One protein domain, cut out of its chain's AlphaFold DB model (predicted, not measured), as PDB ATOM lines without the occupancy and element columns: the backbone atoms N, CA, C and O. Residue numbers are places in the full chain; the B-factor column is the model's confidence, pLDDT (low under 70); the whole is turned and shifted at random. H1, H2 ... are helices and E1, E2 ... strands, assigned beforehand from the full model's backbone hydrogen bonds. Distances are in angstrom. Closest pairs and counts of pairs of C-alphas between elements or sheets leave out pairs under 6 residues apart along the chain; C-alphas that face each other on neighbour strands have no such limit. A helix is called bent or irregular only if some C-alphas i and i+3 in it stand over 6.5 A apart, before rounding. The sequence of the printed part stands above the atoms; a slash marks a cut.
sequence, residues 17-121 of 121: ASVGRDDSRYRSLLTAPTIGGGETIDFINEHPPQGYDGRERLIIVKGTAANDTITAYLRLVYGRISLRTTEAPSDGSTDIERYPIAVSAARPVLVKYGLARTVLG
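Overview. This is residues 17 to 121 of the 121 residues of the protein "Hypothetical protein" of Vitrella brassicaformis (UniProt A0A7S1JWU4). What is the main shape? A twisted sheet of four strands is covered on one face by H1, across the strands, and H2, slantwise to them, while the short H3 sits beside H2 and grazes the sheet; the other face has no named helix over it. What is it built of? The printed part has 105 residues, with three named helices and four named strands in the order H1 E1 E2 E3 E4 H2 H3; the class is mixed, helices and strands, and under half of the residues are in named elements. The sheet's order is E1 E2 E3 E4, all antiparallel. How large is it? It is compact, with a radius of gyration of the C-alphas of 14.0 A and spans of 43 by 32 by 24 A.

Arrangement. How are the strands joined? After H1, residues 24 to 31, come E1, residues 39 to 44, E2, residues 55 to 62, E3, residues 72 to 77, and E4, residues 80 to 85, a meander, each strand the antiparallel neighbour of the one before and each such pair a hairpin. N 41 and O 58 are 2.9 A apart, N 59 and O 74 2.9 A, and N 75 and O 82 2.8 A, within hydrogen-bond range. Residues 17 to 18 pair antiparallel with residues 80 to 81 of E4. Where is H1? It is on the sheet at a height of 9.8 A, over E3, with E2 only just left out at 2 of its 8 C-alphas; its closest C-alphas to E2 are those of Leu 30 and Arg 57, 6.2 A. On the local plane it stands at 77 degrees to E3, across the strands. Where are the other helices? H2, residues 100 to 112, is on the same face as H1, at a height of 8.7 A and slantwise to the strands, at 38 degrees to E3 on the local plane; its closest C-alphas to E3 are those of Ala 102 and Ala 72, 5.1 A. H3, residues 116 to 120, touches H2, the C-alphas of Ala 116 and Leu 110 being closest at 4.6 A, and only grazes the sheet with residues 118 to 120. H1 and H2 are near each other, with 6 pairs of C-alphas within 10 A, while H1 and H3 are apart. Are the helix backbones in order? Every O i to N i+4 pair is within hydrogen-bond range in H1 and H3, and 7 of 9 in H2, which is only just irregular, C-alphas 105 and 108 being 6.8 A apart.

Along the chain. Where does the first element begin? H1 begins at C-alpha 24, (126.448, 48.144, 95.800), and measures 10.5 A. How long are the strands? From first to last C-alpha E1 measures 16.7 A, E2 22.0 A, E3 16.4 A and E4 16.5 A; E2 begins at C-alpha 55, (111.764, 49.510, 92.641). Where does the last element end? H2 measures 18.9 A, and H3, 5.5 A, ends at C-alpha 120, (124.322, 30.680, 90.556).

Size, cuts and confidence. What lies farthest apart? The C-alphas of His 47 and Gly 92 do, at 44.2 A. Is anything cut or long? The printed part has no cut; the link from E4 to H2, residues 86 to 99, is long. Where is confidence low? Residues 36 to 37 and 66 to 70 have pLDDT under 70, against a mean of 87.1 over the printed part.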
ATOM      1  N   ALA A  17     118.944  34.540  95.215       95.69
ATOM      2  CA  ALA A  17     119.704  34.917  96.391       95.69
ATOM      3  C   ALA A  17     119.220  36.251  96.951       95.69
ATOM      4  O   ALA A  17     118.822  37.154  96.208       95.69
ATOM      5  N   SER A  18     119.275  36.366  98.275       95.06
ATOM      6  CA  SER A  18     119.167  37.647  98.965       95.06
ATOM      7  C   SER A  18     120.564  38.249  99.062       95.06
ATOM      8  O   SER A  18     121.455  37.646  99.655       95.06
ATOM      9  N   VAL A  19     120.760  39.409  98.445       93.12
ATOM     10  CA  VAL A  19     122.035  40.146  98.455       93.12
ATOM     11  C   VAL A  19     121.964  41.387  99.338       93.12
ATOM     12  O   VAL A  19     122.986  41.873  99.803       93.12
ATOM     13  N   GLY A  20     120.749  41.850  99.635       91.81
ATOM     14  CA  GLY A  20     120.498  43.043 100.429       91.81
ATOM     15  C   GLY A  20     120.353  44.286  99.557       91.81
ATOM     16  O   GLY A  20     121.026  44.460  98.544       91.81
ATOM     17  N   ARG A  21     119.444  45.171  99.963       87.38
ATOM     18  CA  ARG A  21     119.128  46.417  99.243       87.38
ATOM     19  C   ARG A  21     120.308  47.396  99.175       87.38
ATOM     20  O   ARG A  21     120.401  48.195  98.248       87.38
ATOM     21  N   ASP A  22     121.184  47.329 100.173       90.81
ATOM     22  CA  ASP A  22     122.322  48.230 100.339       90.81
ATOM     23  C   ASP A  22     123.600  47.669  99.686       90.81
ATOM     24  O   ASP A  22     124.624  48.348  99.652       90.81
ATOM     25  N   ASP A  23     123.540  46.460  99.107       94.62
ATOM     26  CA  ASP A  23     124.641  45.903  98.325       94.62
ATOM     27  C   ASP A  23     124.863  46.745  97.057       94.62
ATOM     28  O   ASP A  23     123.972  46.945  96.224       94.62
ATOM     29  N   SER A  24     126.084  47.256  96.904       95.69
ATOM     30  CA  SER A  24     126.448  48.144  95.800       95.69
ATOM     31  C   SER A  24     126.352  47.464  94.432       95.69
ATOM     32  O   SER A  24     126.009  48.126  93.449       95.69
ATOM     33  N   ARG A  25     126.581  46.147  94.353       96.12
ATOM     34  CA  ARG A  25     126.455  45.346  93.125       96.12
ATOM     35  C   ARG A  25     124.994  45.212  92.723       96.12
ATOM     36  O   ARG A  25     124.663  45.399  91.553       96.12
ATOM     37  N   TYR A  26     124.123  44.947  93.699       94.25
ATOM     38  CA  TYR A  26     122.674  44.914  93.494       94.25
ATOM     39  C   TYR A  26     122.158  46.257  92.987       94.25
ATOM     40  O   TYR A  26     121.504  46.312  91.947       94.25
ATOM     41  N   ARG A  27     122.505  47.351  93.677       93.06
ATOM     42  CA  ARG A  27     122.078  48.701  93.288       93.06
ATOM     43  C   ARG A  27     122.571  49.074  91.897       93.06
ATOM     44  O   ARG A  27     121.803  49.631  91.125       93.06
ATOM     45  N   SER A  28     123.814  48.722  91.568       93.75
ATOM     46  CA  SER A  28     124.379  48.966  90.238       93.75
ATOM     47  C   SER A  28     123.589  48.243  89.147       93.75
ATOM     48  O   SER A  28     123.279  48.841  88.122       93.75
ATOM     49  N   LEU A  29     123.207  46.981  89.367       93.19
ATOM     50  CA  LEU A  29     122.383  46.227  88.417       93.19
ATOM     51  C   LEU A  29     120.948  46.786  88.325       93.19
ATOM     52  O   LEU A  29     120.379  46.866  87.233       93.19
ATOM     53  N   LEU A  30     120.383  47.217  89.458       92.12
ATOM     54  CA  LEU A  30     119.042  47.798  89.558       92.12
ATOM     55  C   LEU A  30     118.917  49.164  88.869       92.12
ATOM     56  O   LEU A  30     117.819  49.523  88.464       92.12
ATOM     57  N   THR A  31     119.997  49.937  88.734       90.19
ATOM     58  CA  THR A  31     119.940  51.297  88.161       90.19
ATOM     59  C   THR A  31     120.705  51.467  86.854       90.19
ATOM     60  O   THR A  31     120.612  52.528  86.239       90.19
ATOM     61  N   ALA A  32     121.441  50.448  86.396       90.31
ATOM     62  CA  ALA A  32     122.188  50.512  85.146       90.31
ATOM     63  C   ALA A  32     121.286  50.930  83.965       90.31
ATOM     64  O   ALA A  32     120.262  50.284  83.740       90.31
ATOM     65  N   PRO A  33     121.652  51.959  83.181       84.62
ATOM     66  CA  PRO A  33     120.840  52.390  82.042       84.62
ATOM     67  C   PRO A  33     120.860  51.362  80.903       84.62
ATOM     68  O   PRO A  33     119.901  51.250  80.151       84.62
ATOM     69  N   THR A  34     121.952  50.602  80.774       81.88
ATOM     70  CA  THR A  34     122.080  49.492  79.825       81.88
ATOM     71  C   THR A  34     122.847  48.345  80.470       81.88
ATOM     72  O   THR A  34     123.799  48.550  81.230       81.88
ATOM     73  N   ILE A  35     122.441  47.111  80.173       81.62
ATOM     74  CA  ILE A  35     123.002  45.927  80.846       81.62
ATOM     75  C   ILE A  35     123.955  45.156  79.923       81.62
ATOM     76  O   ILE A  35     124.897  44.526  80.403       81.62
ATOM     77  N   GLY A  36     123.840  45.382  78.610       68.31
ATOM     78  CA  GLY A  36     124.647  44.748  77.569       68.31
ATOM     79  C   GLY A  36     124.174  43.318  77.330       68.31
ATOM     80  O   GLY A  36     124.511  42.429  78.104       68.31
ATOM     81  N   GLY A  37     123.389  43.108  76.269       65.12
ATOM     82  CA  GLY A  37     122.889  41.782  75.882       65.12
ATOM     83  C   GLY A  37     121.520  41.388  76.448       65.12
ATOM     84  O   GLY A  37     121.188  40.210  76.421       65.12
ATOM     85  N   GLY A  38     120.726  42.340  76.944       72.06
ATOM     86  CA  GLY A  38     119.365  42.083  77.417       72.06
ATOM     87  C   GLY A  38     118.502  43.340  77.436       72.06
ATOM     88  O   GLY A  38     119.030  44.456  77.425       72.06
ATOM     89  N   GLU A  39     117.188  43.143  77.473       84.25
ATOM     90  CA  GLU A  39     116.196  44.212  77.613       84.25
ATOM     91  C   GLU A  39     115.807  44.394  79.076       84.25
ATOM     92  O   GLU A  39     115.757  43.435  79.849       84.25
ATOM     93  N   THR A  40     115.540  45.635  79.467       88.75
ATOM     94  CA  THR A  40     115.164  45.992  80.837       88.75
ATOM     95  C   THR A  40     113.748  46.504  80.888       88.75
ATOM     96  O   THR A  40     113.385  47.386  80.113       88.75
ATOM     97  N   ILE A  41     112.987  46.013  81.857       87.19
ATOM     98  CA  ILE A  41     111.672  46.542  82.193       87.19
ATOM     99  C   ILE A  41     111.728  46.997  83.645       87.19
ATOM    100  O   ILE A  41     111.984  46.194  84.546       87.19
ATOM    101  N   ASP A  42     111.508  48.290  83.849       89.12
ATOM    102  CA  ASP A  42     111.530  48.926  85.160       89.12
ATOM    103  C   ASP A  42     110.110  49.147  85.664       89.12
ATOM    104  O   ASP A  42     109.275  49.741  84.982       89.12
ATOM    105  N   PHE A  43     109.856  48.687  86.882       83.88
ATOM    106  CA  PHE A  43     108.600  48.874  87.585       83.88
ATOM    107  C   PHE A  43     108.848  49.721  88.826       83.88
ATOM    108  O   PHE A  43     109.706  49.414  89.656       83.88
ATOM    109  N   ILE A  44     108.071  50.793  88.954       85.31
ATOM    110  CA  ILE A  44     108.066  51.652  90.133       85.31
ATOM    111  C   ILE A  44     106.674  51.556  90.747       85.31
ATOM    112  O   ILE A  44     105.692  51.993  90.153       85.31
ATOM    113  N   ASN A  45     106.586  50.970  91.938       81.25
ATOM    114  CA  ASN A  45     105.407  51.093  92.778       81.25
ATOM    115  C   ASN A  45     105.489  52.433  93.517       81.25
ATOM    116  O   ASN A  45     106.302  52.587  94.426       81.25
ATOM    117  N   GLU A  46     104.641  53.382  93.127       82.69
ATOM    118  CA  GLU A  46     104.551  54.716  93.739       82.69
ATOM    119  C   GLU A  46     104.046  54.682  95.190       82.69
ATOM    120  O   GLU A  46     104.261  55.628  95.943       82.69
ATOM    121  N   HIS A  47     103.420  53.575  95.603       84.38
ATOM    122  CA  HIS A  47     102.877  53.369  96.945       84.38
ATOM    123  C   HIS A  47     103.481  52.104  97.573       84.38
ATOM    124  O   HIS A  47     102.773  51.114  97.807       84.38
ATOM    125  N   PRO A  48     104.803  52.073  97.811       82.19
ATOM    126  CA  PRO A  48     105.438  50.874  98.311       82.19
ATOM    127  C   PRO A  48     105.105  50.655  99.796       82.19
ATOM    128  O   PRO A  48     105.014  51.617 100.565       82.19
ATOM    129  N   PRO A  49     104.957  49.398 100.246       80.06
ATOM    130  CA  PRO A  49     104.942  49.084 101.671       80.06
ATOM    131  C   PRO A  49     106.226  49.570 102.365       80.06
ATOM    132  O   PRO A  49     107.286  49.688 101.744       80.06
ATOM    133  N   GLN A  50     106.145  49.817 103.676       80.06
ATOM    134  CA  GLN A  50     107.288  50.294 104.459       80.06
ATOM    135  C   GLN A  50     108.507  49.375 104.300       80.06
ATOM    136  O   GLN A  50     108.416  48.159 104.447       80.06
ATOM    137  N   GLY A  51     109.665  49.980 104.024       73.19
ATOM    138  CA  GLY A  51     110.938  49.273 103.870       73.19
ATOM    139  C   GLY A  51     111.263  48.818 102.445       73.19
ATOM    140  O   GLY A  51     112.414  48.451 102.201       73.19
ATOM    141  N   TYR A  52     110.311  48.892 101.507       78.00
ATOM    142  CA  TYR A  52     110.533  48.688 100.074       78.00
ATOM    143  C   TYR A  52     110.703  50.041  99.374       78.00
ATOM    144  O   TYR A  52     109.932  50.966  99.604       78.00
ATOM    145  N   ASP A  53     111.704  50.168  98.507       75.94
ATOM    146  CA  ASP A  53     111.960  51.395  97.739       75.94
ATOM    147  C   ASP A  53     111.035  51.547  96.518       75.94
ATOM    148  O   ASP A  53     111.188  52.484  95.735       75.94
ATOM    149  N   GLY A  54     110.088  50.620  96.350       83.38
ATOM    150  CA  GLY A  54     109.150  50.597  95.236       83.38
ATOM    151  C   GLY A  54     109.762  50.126  93.926       83.38
ATOM    152  O   GLY A  54     109.037  50.059  92.940       83.38
ATOM    153  N   ARG A  55     111.058  49.796  93.888       87.00
ATOM    154  CA  ARG A  55     111.764  49.510  92.641       87.00
ATOM    155  C   ARG A  55     111.864  48.019  92.391       87.00
ATOM    156  O   ARG A  55     112.453  47.261  93.162       87.00
ATOM    157  N   GLU A  56     111.360  47.631  91.235       90.50
ATOM    158  CA  GLU A  56     111.554  46.315  90.667       90.50
ATOM    159  C   GLU A  56     112.118  46.455  89.258       90.50
ATOM    160  O   GLU A  56     111.747  47.349  88.502       90.50
ATOM    161  N   ARG A  57     113.032  45.554  88.907       92.31
ATOM    162  CA  ARG A  57     113.592  45.483  87.562       92.31
ATOM    163  C   ARG A  57     113.560  44.056  87.056       92.31
ATOM    164  O   ARG A  57     114.068  43.145  87.715       92.31
ATOM    165  N   LEU A  58     113.019  43.888  85.857       91.44
ATOM    166  CA  LEU A  58     113.158  42.676  85.065       91.44
ATOM    167  C   LEU A  58     114.242  42.888  84.014       91.44
ATOM    168  O   LEU A  58     114.285  43.918  83.346       91.44
ATOM    169  N   ILE A  59     115.120  41.902  83.870       91.81
ATOM    170  CA  ILE A  59     116.167  41.889  82.851       91.81
ATOM    171  C   ILE A  59     115.961  40.641  82.012       91.81
ATOM    172  O   ILE A  59     116.264  39.536  82.465       91.81
ATOM    173  N   ILE A  60     115.440  40.808  80.803       90.44
ATOM    174  CA  ILE A  60     115.266  39.718  79.850       90.44
ATOM    175  C   ILE A  60     116.640  39.408  79.266       90.44
ATOM    176  O   ILE A  60     117.225  40.223  78.554       90.44
ATOM    177  N   VAL A  61     117.168  38.229  79.595       90.00
ATOM    178  CA  VAL A  61     118.495  37.779  79.140       90.00
ATOM    179  C   VAL A  61     118.401  36.844  77.931       90.00
ATOM    180  O   VAL A  61     119.400  36.604  77.258       90.00
ATOM    181  N   LYS A  62     117.204  36.318  77.633       87.38
ATOM    182  CA  LYS A  62     116.919  35.512  76.438       87.38
ATOM    183  C   LYS A  62     115.434  35.572  76.067       87.38
ATOM    184  O   LYS A  62     114.579  35.463  76.946       87.38
ATOM    185  N   GLY A  63     115.152  35.649  74.766       81.50
ATOM    186  CA  GLY A  63     113.795  35.691  74.210       81.50
ATOM    187  C   GLY A  63     113.302  37.110  73.910       81.50
ATOM    188  O   GLY A  63     112.172  37.440  74.239       81.50
ATOM    189  N   THR A  64     114.171  37.963  73.353       71.00
ATOM    190  CA  THR A  64     113.863  39.363  72.987       71.00
ATOM    191  C   THR A  64     113.554  39.552  71.495       71.00
ATOM    192  O   THR A  64     113.258  40.661  71.062       71.00
ATOM    193  N   ALA A  65     113.647  38.504  70.665       70.81
ATOM    194  CA  ALA A  65     113.301  38.623  69.248       70.81
ATOM    195  C   ALA A  65     111.775  38.663  69.068       70.81
ATOM    196  O   ALA A  65     111.040  38.083  69.860       70.81
ATOM    197  N   ALA A  66     111.298  39.318  68.002       58.22
ATOM    198  CA  ALA A  66     109.895  39.713  67.811       58.22
ATOM    199  C   ALA A  66     108.844  38.576  67.787       58.22
ATOM    200  O   ALA A  66     107.662  38.869  67.686       58.22
ATOM    201  N   ASN A  67     109.243  37.307  67.904       58.03
ATOM    202  CA  ASN A  67     108.362  36.139  68.031       58.03
ATOM    203  C   ASN A  67     108.925  35.078  69.000       58.03
ATOM    204  O   ASN A  67     108.488  33.929  68.985       58.03
ATOM    205  N   ASP A  68     109.932  35.433  69.798       64.56
ATOM    206  CA  ASP A  68     110.586  34.521  70.732       64.56
ATOM    207  C   ASP A  68     109.863  34.619  72.077       64.56
ATOM    208  O   ASP A  68     109.688  35.705  72.630       64.56
ATOM    209  N   THR A  69     109.412  33.492  72.619       68.88
ATOM    210  CA  THR A  69     108.890  33.479  73.989       68.88
ATOM    211  C   THR A  69     110.041  33.788  74.944       68.88
ATOM    212  O   THR A  69     111.125  33.211  74.799       68.88
ATOM    213  N   ILE A  70     109.823  34.665  75.938       67.25
ATOM    214  CA  ILE A  70     110.828  34.921  76.979       67.25
ATOM    215  C   ILE A  70     111.281  33.577  77.539       67.25
ATOM    216  O   ILE A  70     110.509  32.851  78.170       67.25
ATOM    217  N   THR A  71     112.550  33.258  77.305       83.69
ATOM    218  CA  THR A  71     113.125  31.991  77.745       83.69
ATOM    219  C   THR A  71     113.721  32.153  79.131       83.69
ATOM    220  O   THR A  71     113.579  31.262  79.958       83.69
ATOM    221  N   ALA A  72     114.362  33.290  79.425       90.88
ATOM    222  CA  ALA A  72     114.979  33.528  80.725       90.88
ATOM    223  C   ALA A  72     115.071  35.016  81.076       90.88
ATOM    224  O   ALA A  72     115.368  35.859  80.222       90.88
ATOM    225  N   TYR A  73     114.875  35.327  82.356       92.50
ATOM    226  CA  TYR A  73     114.999  36.684  82.876       92.50
ATOM    227  C   TYR A  73     115.469  36.716  84.337       92.50
ATOM    228  O   TYR A  73     115.249  35.780  85.111       92.50
ATOM    229  N   LEU A  74     116.111  37.820  84.724       93.94
ATOM    230  CA  LEU A  74     116.421  38.142  86.116       93.94
ATOM    231  C   LEU A  74     115.342  39.063  86.678       93.94
ATOM    232  O   LEU A  74     115.000  40.064  86.055       93.94
ATOM    233  N   ARG A  75     114.854  38.753  87.876       94.06
ATOM    234  CA  ARG A  75     113.971  39.612  88.666       94.06
ATOM    235  C   ARG A  75     114.732  40.179  89.852       94.06
ATOM    236  O   ARG A  75     115.223  39.416  90.687       94.06
ATOM    237  N   LEU A  76     114.811  41.502  89.919       94.00
ATOM    238  CA  LEU A  76     115.388  42.246  91.027       94.00
ATOM    239  C   LEU A  76     114.263  42.902  91.808       94.00
ATOM    240  O   LEU A  76     113.568  43.761  91.279       94.00
ATOM    241  N   VAL A  77     114.115  42.522  93.072       91.81
ATOM    242  CA  VAL A  77     113.097  43.099  93.953       91.81
ATOM    243  C   VAL A  77     113.555  42.982  95.396       91.81
ATOM    244  O   VAL A  77     114.040  41.928  95.801       91.81
ATOM    245  N   TYR A  78     113.421  44.051  96.179       89.31
ATOM    246  CA  TYR A  78     113.664  44.026  97.627       89.31
ATOM    247  C   TYR A  78     115.046  43.462  98.035       89.31
ATOM    248  O   TYR A  78     115.168  42.674  98.972       89.31
ATOM    249  N   GLY A  79     116.112  43.799  97.296       91.88
ATOM    250  CA  GLY A  79     117.458  43.267  97.569       91.88
ATOM    251  C   GLY A  79     117.624  41.775  97.257       91.88
ATOM    252  O   GLY A  79     118.623  41.169  97.645       91.88
ATOM    253  N   ARG A  80     116.653  41.167  96.574       93.75
ATOM    254  CA  ARG A  80     116.693  39.795  96.076       93.75
ATOM    255  C   ARG A  80     116.896  39.799  94.571       93.75
ATOM    256  O   ARG A  80     116.331  40.626  93.854       93.75
ATOM    257  N   ILE A  81     117.656  38.819  94.100       96.00
ATOM    258  CA  ILE A  81     117.814  38.500  92.684       96.00
ATOM    259  C   ILE A  81     117.292  37.086  92.470       96.00
ATOM    260  O   ILE A  81     117.615  36.185  93.241       96.00
ATOM    261  N   SER A  82     116.460  36.880  91.453       95.44
ATOM    262  CA  SER A  82     115.985  35.549  91.056       95.44
ATOM    263  C   SER A  82     116.118  35.361  89.550       95.44
ATOM    264  O   SER A  82     115.668  36.219  88.796       95.44
ATOM    265  N   LEU A  83     116.698  34.244  89.117       95.06
ATOM    266  CA  LEU A  83     116.691  33.803  87.726       95.06
ATOM    267  C   LEU A  83     115.464  32.924  87.491       95.06
ATOM    268  O   LEU A  83     115.264  31.926  88.187       95.06
ATOM    269  N   ARG A  84     114.643  33.301  86.515       92.56
ATOM    270  CA  ARG A  84     113.438  32.571  86.124       92.56
ATOM    271  C   ARG A  84     113.490  32.188  84.657       92.56
ATOM    272  O   ARG A  84     114.117  32.882  83.858       92.56
ATOM    273  N   THR A  85     112.845  31.077  84.316       91.25
ATOM    274  CA  THR A  85     112.868  30.528  82.962       91.25
ATOM    275  C   THR A  85     111.579  29.809  82.588       91.25
ATOM    276  O   THR A  85     110.837  29.350  83.456       91.25
ATOM    277  N   THR A  86     111.338  29.700  81.287       88.62
ATOM    278  CA  THR A  86     110.309  28.851  80.671       88.62
ATOM    279  C   THR A  86     110.922  27.619  79.989       88.62
ATOM    280  O   THR A  86     110.200  26.793  79.439       88.62
ATOM    281  N   GLU A  87     112.250  27.468  80.064       87.25
ATOM    282  CA  GLU A  87     113.009  26.328  79.556       87.25
ATOM    283  C   GLU A  87     112.468  24.999  80.112       87.25
ATOM    284  O   GLU A  87     112.144  24.850  81.303       87.25
ATOM    285  N   ALA A  88     112.359  24.006  79.230       87.31
ATOM    286  CA  ALA A  88     112.075  22.640  79.640       87.31
ATOM    287  C   ALA A  88     113.289  22.089  80.410       87.31
ATOM    288  O   ALA A  88     114.410  22.223  79.926       87.31
ATOM    289  N   PRO A  89     113.100  21.494  81.603       85.69
ATOM    290  CA  PRO A  89     114.212  20.945  82.365       85.69
ATOM    291  C   PRO A  89     114.879  19.816  81.577       85.69
ATOM    292  O   PRO A  89     114.180  18.984  81.001       85.69
ATOM    293  N   SER A  90     116.208  19.764  81.578       85.44
ATOM    294  CA  SER A  90     116.928  18.603  81.055       85.44
ATOM    295  C   SER A  90     116.805  17.415  82.012       85.44
ATOM    296  O   SER A  90     116.900  17.583  83.233       85.44
ATOM    297  N   ASP A  91     116.659  16.211  81.466       78.88
ATOM    298  CA  ASP A  91     116.573  14.989  82.264       78.88
ATOM    299  C   ASP A  91     117.868  14.737  83.055       78.88
ATOM    300  O   ASP A  91     118.976  14.860  82.532       78.88
ATOM    301  N   GLY A  92     117.726  14.361  84.331       71.81
ATOM    302  CA  GLY A  92     118.829  13.843  85.149       71.81
ATOM    303  C   GLY A  92     119.562  14.837  86.057       71.81
ATOM    304  O   GLY A  92     120.418  14.394  86.818       71.81
ATOM    305  N   SER A  93     119.220  16.134  86.055       76.81
ATOM    306  CA  SER A  93     119.790  17.117  86.998       76.81
ATOM    307  C   SER A  93     118.739  17.706  87.947       76.81
ATOM    308  O   SER A  93     117.615  18.020  87.550       76.81
ATOM    309  N   THR A  94     119.097  17.858  89.226       76.06
ATOM    310  CA  THR A  94     118.219  18.396  90.281       76.06
ATOM    311  C   THR A  94     118.464  19.874  90.593       76.06
ATOM    312  O   THR A  94     117.651  20.476  91.295       76.06
ATOM    313  N   ASP A  95     119.527  20.465  90.046       85.19
ATOM    314  CA  ASP A  95     119.999  21.816  90.372       85.19
ATOM    315  C   ASP A  95     119.874  22.774  89.169       85.19
ATOM    316  O   ASP A  95     119.169  22.483  88.199       85.19
ATOM    317  N   ILE A  96     120.543  23.928  89.199       89.44
ATOM    318  CA  ILE A  96     120.528  24.943  88.136       89.44
ATOM    319  C   ILE A  96     120.953  24.396  86.767       89.44
ATOM    320  O   ILE A  96     120.540  24.933  85.741       89.44
ATOM    321  N   GLU A  97     121.742  23.318  86.738       87.44
ATOM    322  CA  GLU A  97     122.208  22.660  85.512       87.44
ATOM    323  C   GLU A  97     121.063  22.086  84.675       87.44
ATOM    324  O   GLU A  97     121.238  21.900  83.476       87.44
ATOM    325  N   ARG A  98     119.878  21.878  85.268       90.25
ATOM    326  CA  ARG A  98     118.681  21.458  84.527       90.25
ATOM    327  C   ARG A  98     118.136  22.530  83.578       90.25
ATOM    328  O   ARG A  98     117.249  22.228  82.787       90.25
ATOM    329  N   TYR A  99     118.630  23.769  83.681       91.62
ATOM    330  CA  TYR A  99     118.248  24.913  82.846       91.62
ATOM    331  C   TYR A  99     119.486  25.583  82.217       91.62
ATOM    332  O   TYR A  99     119.832  26.728  82.554       91.62
ATOM    333  N   PRO A 100     120.224  24.870  81.346       91.50
ATOM    334  CA  PRO A 100     121.487  25.353  80.799       91.50
ATOM    335  C   PRO A 100     121.335  26.631  79.967       91.50
ATOM    336  O   PRO A 100     122.234  27.477  80.002       91.50
ATOM    337  N   ILE A 101     120.219  26.823  79.251       90.44
ATOM    338  CA  ILE A 101     119.994  28.037  78.453       90.44
ATOM    339  C   ILE A 101     119.836  29.238  79.384       90.44
ATOM    340  O   ILE A 101     120.499  30.260  79.182       90.44
ATOM    341  N   ALA A 102     119.016  29.113  80.429       92.25
ATOM    342  CA  ALA A 102     118.804  30.185  81.393       92.25
ATOM    343  C   ALA A 102     120.096  30.567  82.128       92.25
ATOM    344  O   ALA A 102     120.431  31.751  82.226       92.25
ATOM    345  N   VAL A 103     120.850  29.572  82.607       93.81
ATOM    346  CA  VAL A 103     122.127  29.791  83.301       93.81
ATOM    347  C   VAL A 103     123.152  30.438  82.370       93.81
ATOM    348  O   VAL A 103     123.814  31.400  82.763       93.81
ATOM    349  N   SER A 104     123.276  29.945  81.135       93.00
ATOM    350  CA  SER A 104     124.218  30.479  80.147       93.00
ATOM    351  C   SER A 104     123.897  31.930  79.778       93.00
ATOM    352  O   SER A 104     124.795  32.770  79.760       93.00
ATOM    353  N   ALA A 105     122.618  32.259  79.582       92.00
ATOM    354  CA  ALA A 105     122.181  33.614  79.255       92.00
ATOM    355  C   ALA A 105     122.368  34.604  80.419       92.00
ATOM    356  O   ALA A 105     122.787  35.742  80.214       92.00
ATOM    357  N   ALA A 106     122.092  34.184  81.657       93.19
ATOM    358  CA  ALA A 106     122.198  35.060  82.825       93.19
ATOM    359  C   ALA A 106     123.644  35.282  83.296       93.19
ATOM    360  O   ALA A 106     123.959  36.327  83.876       93.19
ATOM    361  N   ARG A 107     124.535  34.307  83.071       94.75
ATOM    362  CA  ARG A 107     125.904  34.321  83.603       94.75
ATOM    363  C   ARG A 107     126.710  35.562  83.191       94.75
ATOM    364  O   ARG A 107     127.281  36.161  84.099       94.75
ATOM    365  N   PRO A 108     126.757  36.012  81.921       93.88
ATOM    366  CA  PRO A 108     127.512  37.210  81.538       93.88
ATOM    367  C   PRO A 108     127.061  38.467  82.284       93.88
ATOM    368  O   PRO A 108     127.899  39.222  82.783       93.88
ATOM    369  N   VAL A 109     125.743  38.652  82.432       93.44
ATOM    370  CA  VAL A 109     125.175  39.763  83.204       93.44
ATOM    371  C   VAL A 109     125.626  39.657  84.654       93.44
ATOM    372  O   VAL A 109     126.234  40.580  85.179       93.44
ATOM    373  N   LEU A 110     125.416  38.516  85.308       94.62
ATOM    374  CA  LEU A 110     125.771  38.357  86.718       94.62
ATOM    375  C   LEU A 110     127.284  38.461  86.974       94.62
ATOM    376  O   LEU A 110     127.687  38.967  88.019       94.62
ATOM    377  N   VAL A 111     128.132  38.020  86.039       95.38
ATOM    378  CA  VAL A 111     129.595  38.163  86.129       95.38
ATOM    379  C   VAL A 111     130.002  39.632  86.063       95.38
ATOM    380  O   VAL A 111     130.791  40.064  86.901       95.38
ATOM    381  N   LYS A 112     129.422  40.415  85.144       94.25
ATOM    382  CA  LYS A 112     129.708  41.855  84.996       94.25
ATOM    383  C   LYS A 112     129.510  42.637  86.298       94.25
ATOM    384  O   LYS A 112     130.237  43.588  86.553       94.25
ATOM    385  N   TYR A 113     128.557  42.215  87.127       94.31
ATOM    386  CA  TYR A 113     128.257  42.853  88.412       94.31
ATOM    387  C   TYR A 113     128.817  42.084  89.622       94.31
ATOM    388  O   TYR A 113     128.522  42.437  90.758       94.31
ATOM    389  N   GLY A 114     129.614  41.028  89.424       95.50
ATOM    390  CA  GLY A 114     130.186  40.252  90.532       95.50
ATOM    391  C   GLY A 114     129.144  39.516  91.386       95.50
ATOM    392  O   GLY A 114     129.345  39.320  92.584       95.50
ATOM    393  N   LEU A 115     128.016  39.129  90.786       96.19
ATOM    394  CA  LEU A 115     126.874  38.464  91.424       96.19
ATOM    395  C   LEU A 115     126.750  36.981  91.044       96.19
ATOM    396  O   LEU A 115     125.979  36.256  91.666       96.19
ATOM    397  N   ALA A 116     127.518  36.508  90.057       95.75
ATOM    398  CA  ALA A 116     127.394  35.150  89.519       95.75
ATOM    399  C   ALA A 116     127.533  34.060  90.587       95.75
ATOM    400  O   ALA A 116     126.678  33.190  90.661       95.75
ATOM    401  N   ARG A 117     128.551  34.136  91.453       95.12
ATOM    402  CA  ARG A 117     128.739  33.151  92.530       95.12
ATOM    403  C   ARG A 117     127.617  33.189  93.567       95.12
ATOM    404  O   ARG A 117     127.282  32.164  94.127       95.12
ATOM    405  N   THR A 118     127.064  34.365  93.846       95.56
ATOM    406  CA  THR A 118     126.008  34.508  94.854       95.56
ATOM    407  C   THR A 118     124.664  34.006  94.342       95.56
ATOM    408  O   THR A 118     123.871  33.506  95.126       95.56
ATOM    409  N   VAL A 119     124.392  34.168  93.046       94.00
ATOM    410  CA  VAL A 119     123.091  33.833  92.449       94.00
ATOM    411  C   VAL A 119     123.074  32.437  91.824       94.00
ATOM    412  O   VAL A 119     122.018  31.821  91.810       94.00
ATOM    413  N   LEU A 120     124.199  31.953  91.289       93.56
ATOM    414  CA  LEU A 120     124.322  30.680  90.556       93.56
ATOM    415  C   LEU A 120     125.264  29.670  91.239       93.56
ATOM    416  O   LEU A 120     125.718  28.741  90.573       93.56
ATOM    417  N   GLY A 121     125.667  29.909  92.485       84.75
ATOM    418  CA  GLY A 121     126.618  29.059  93.208       84.75
ATOM    419  C   GLY A 121     126.120  28.653  94.577       84.75
ATOM    420  O   GLY A 121     124.932  28.913  94.873       84.75
TER     421      GLY A 121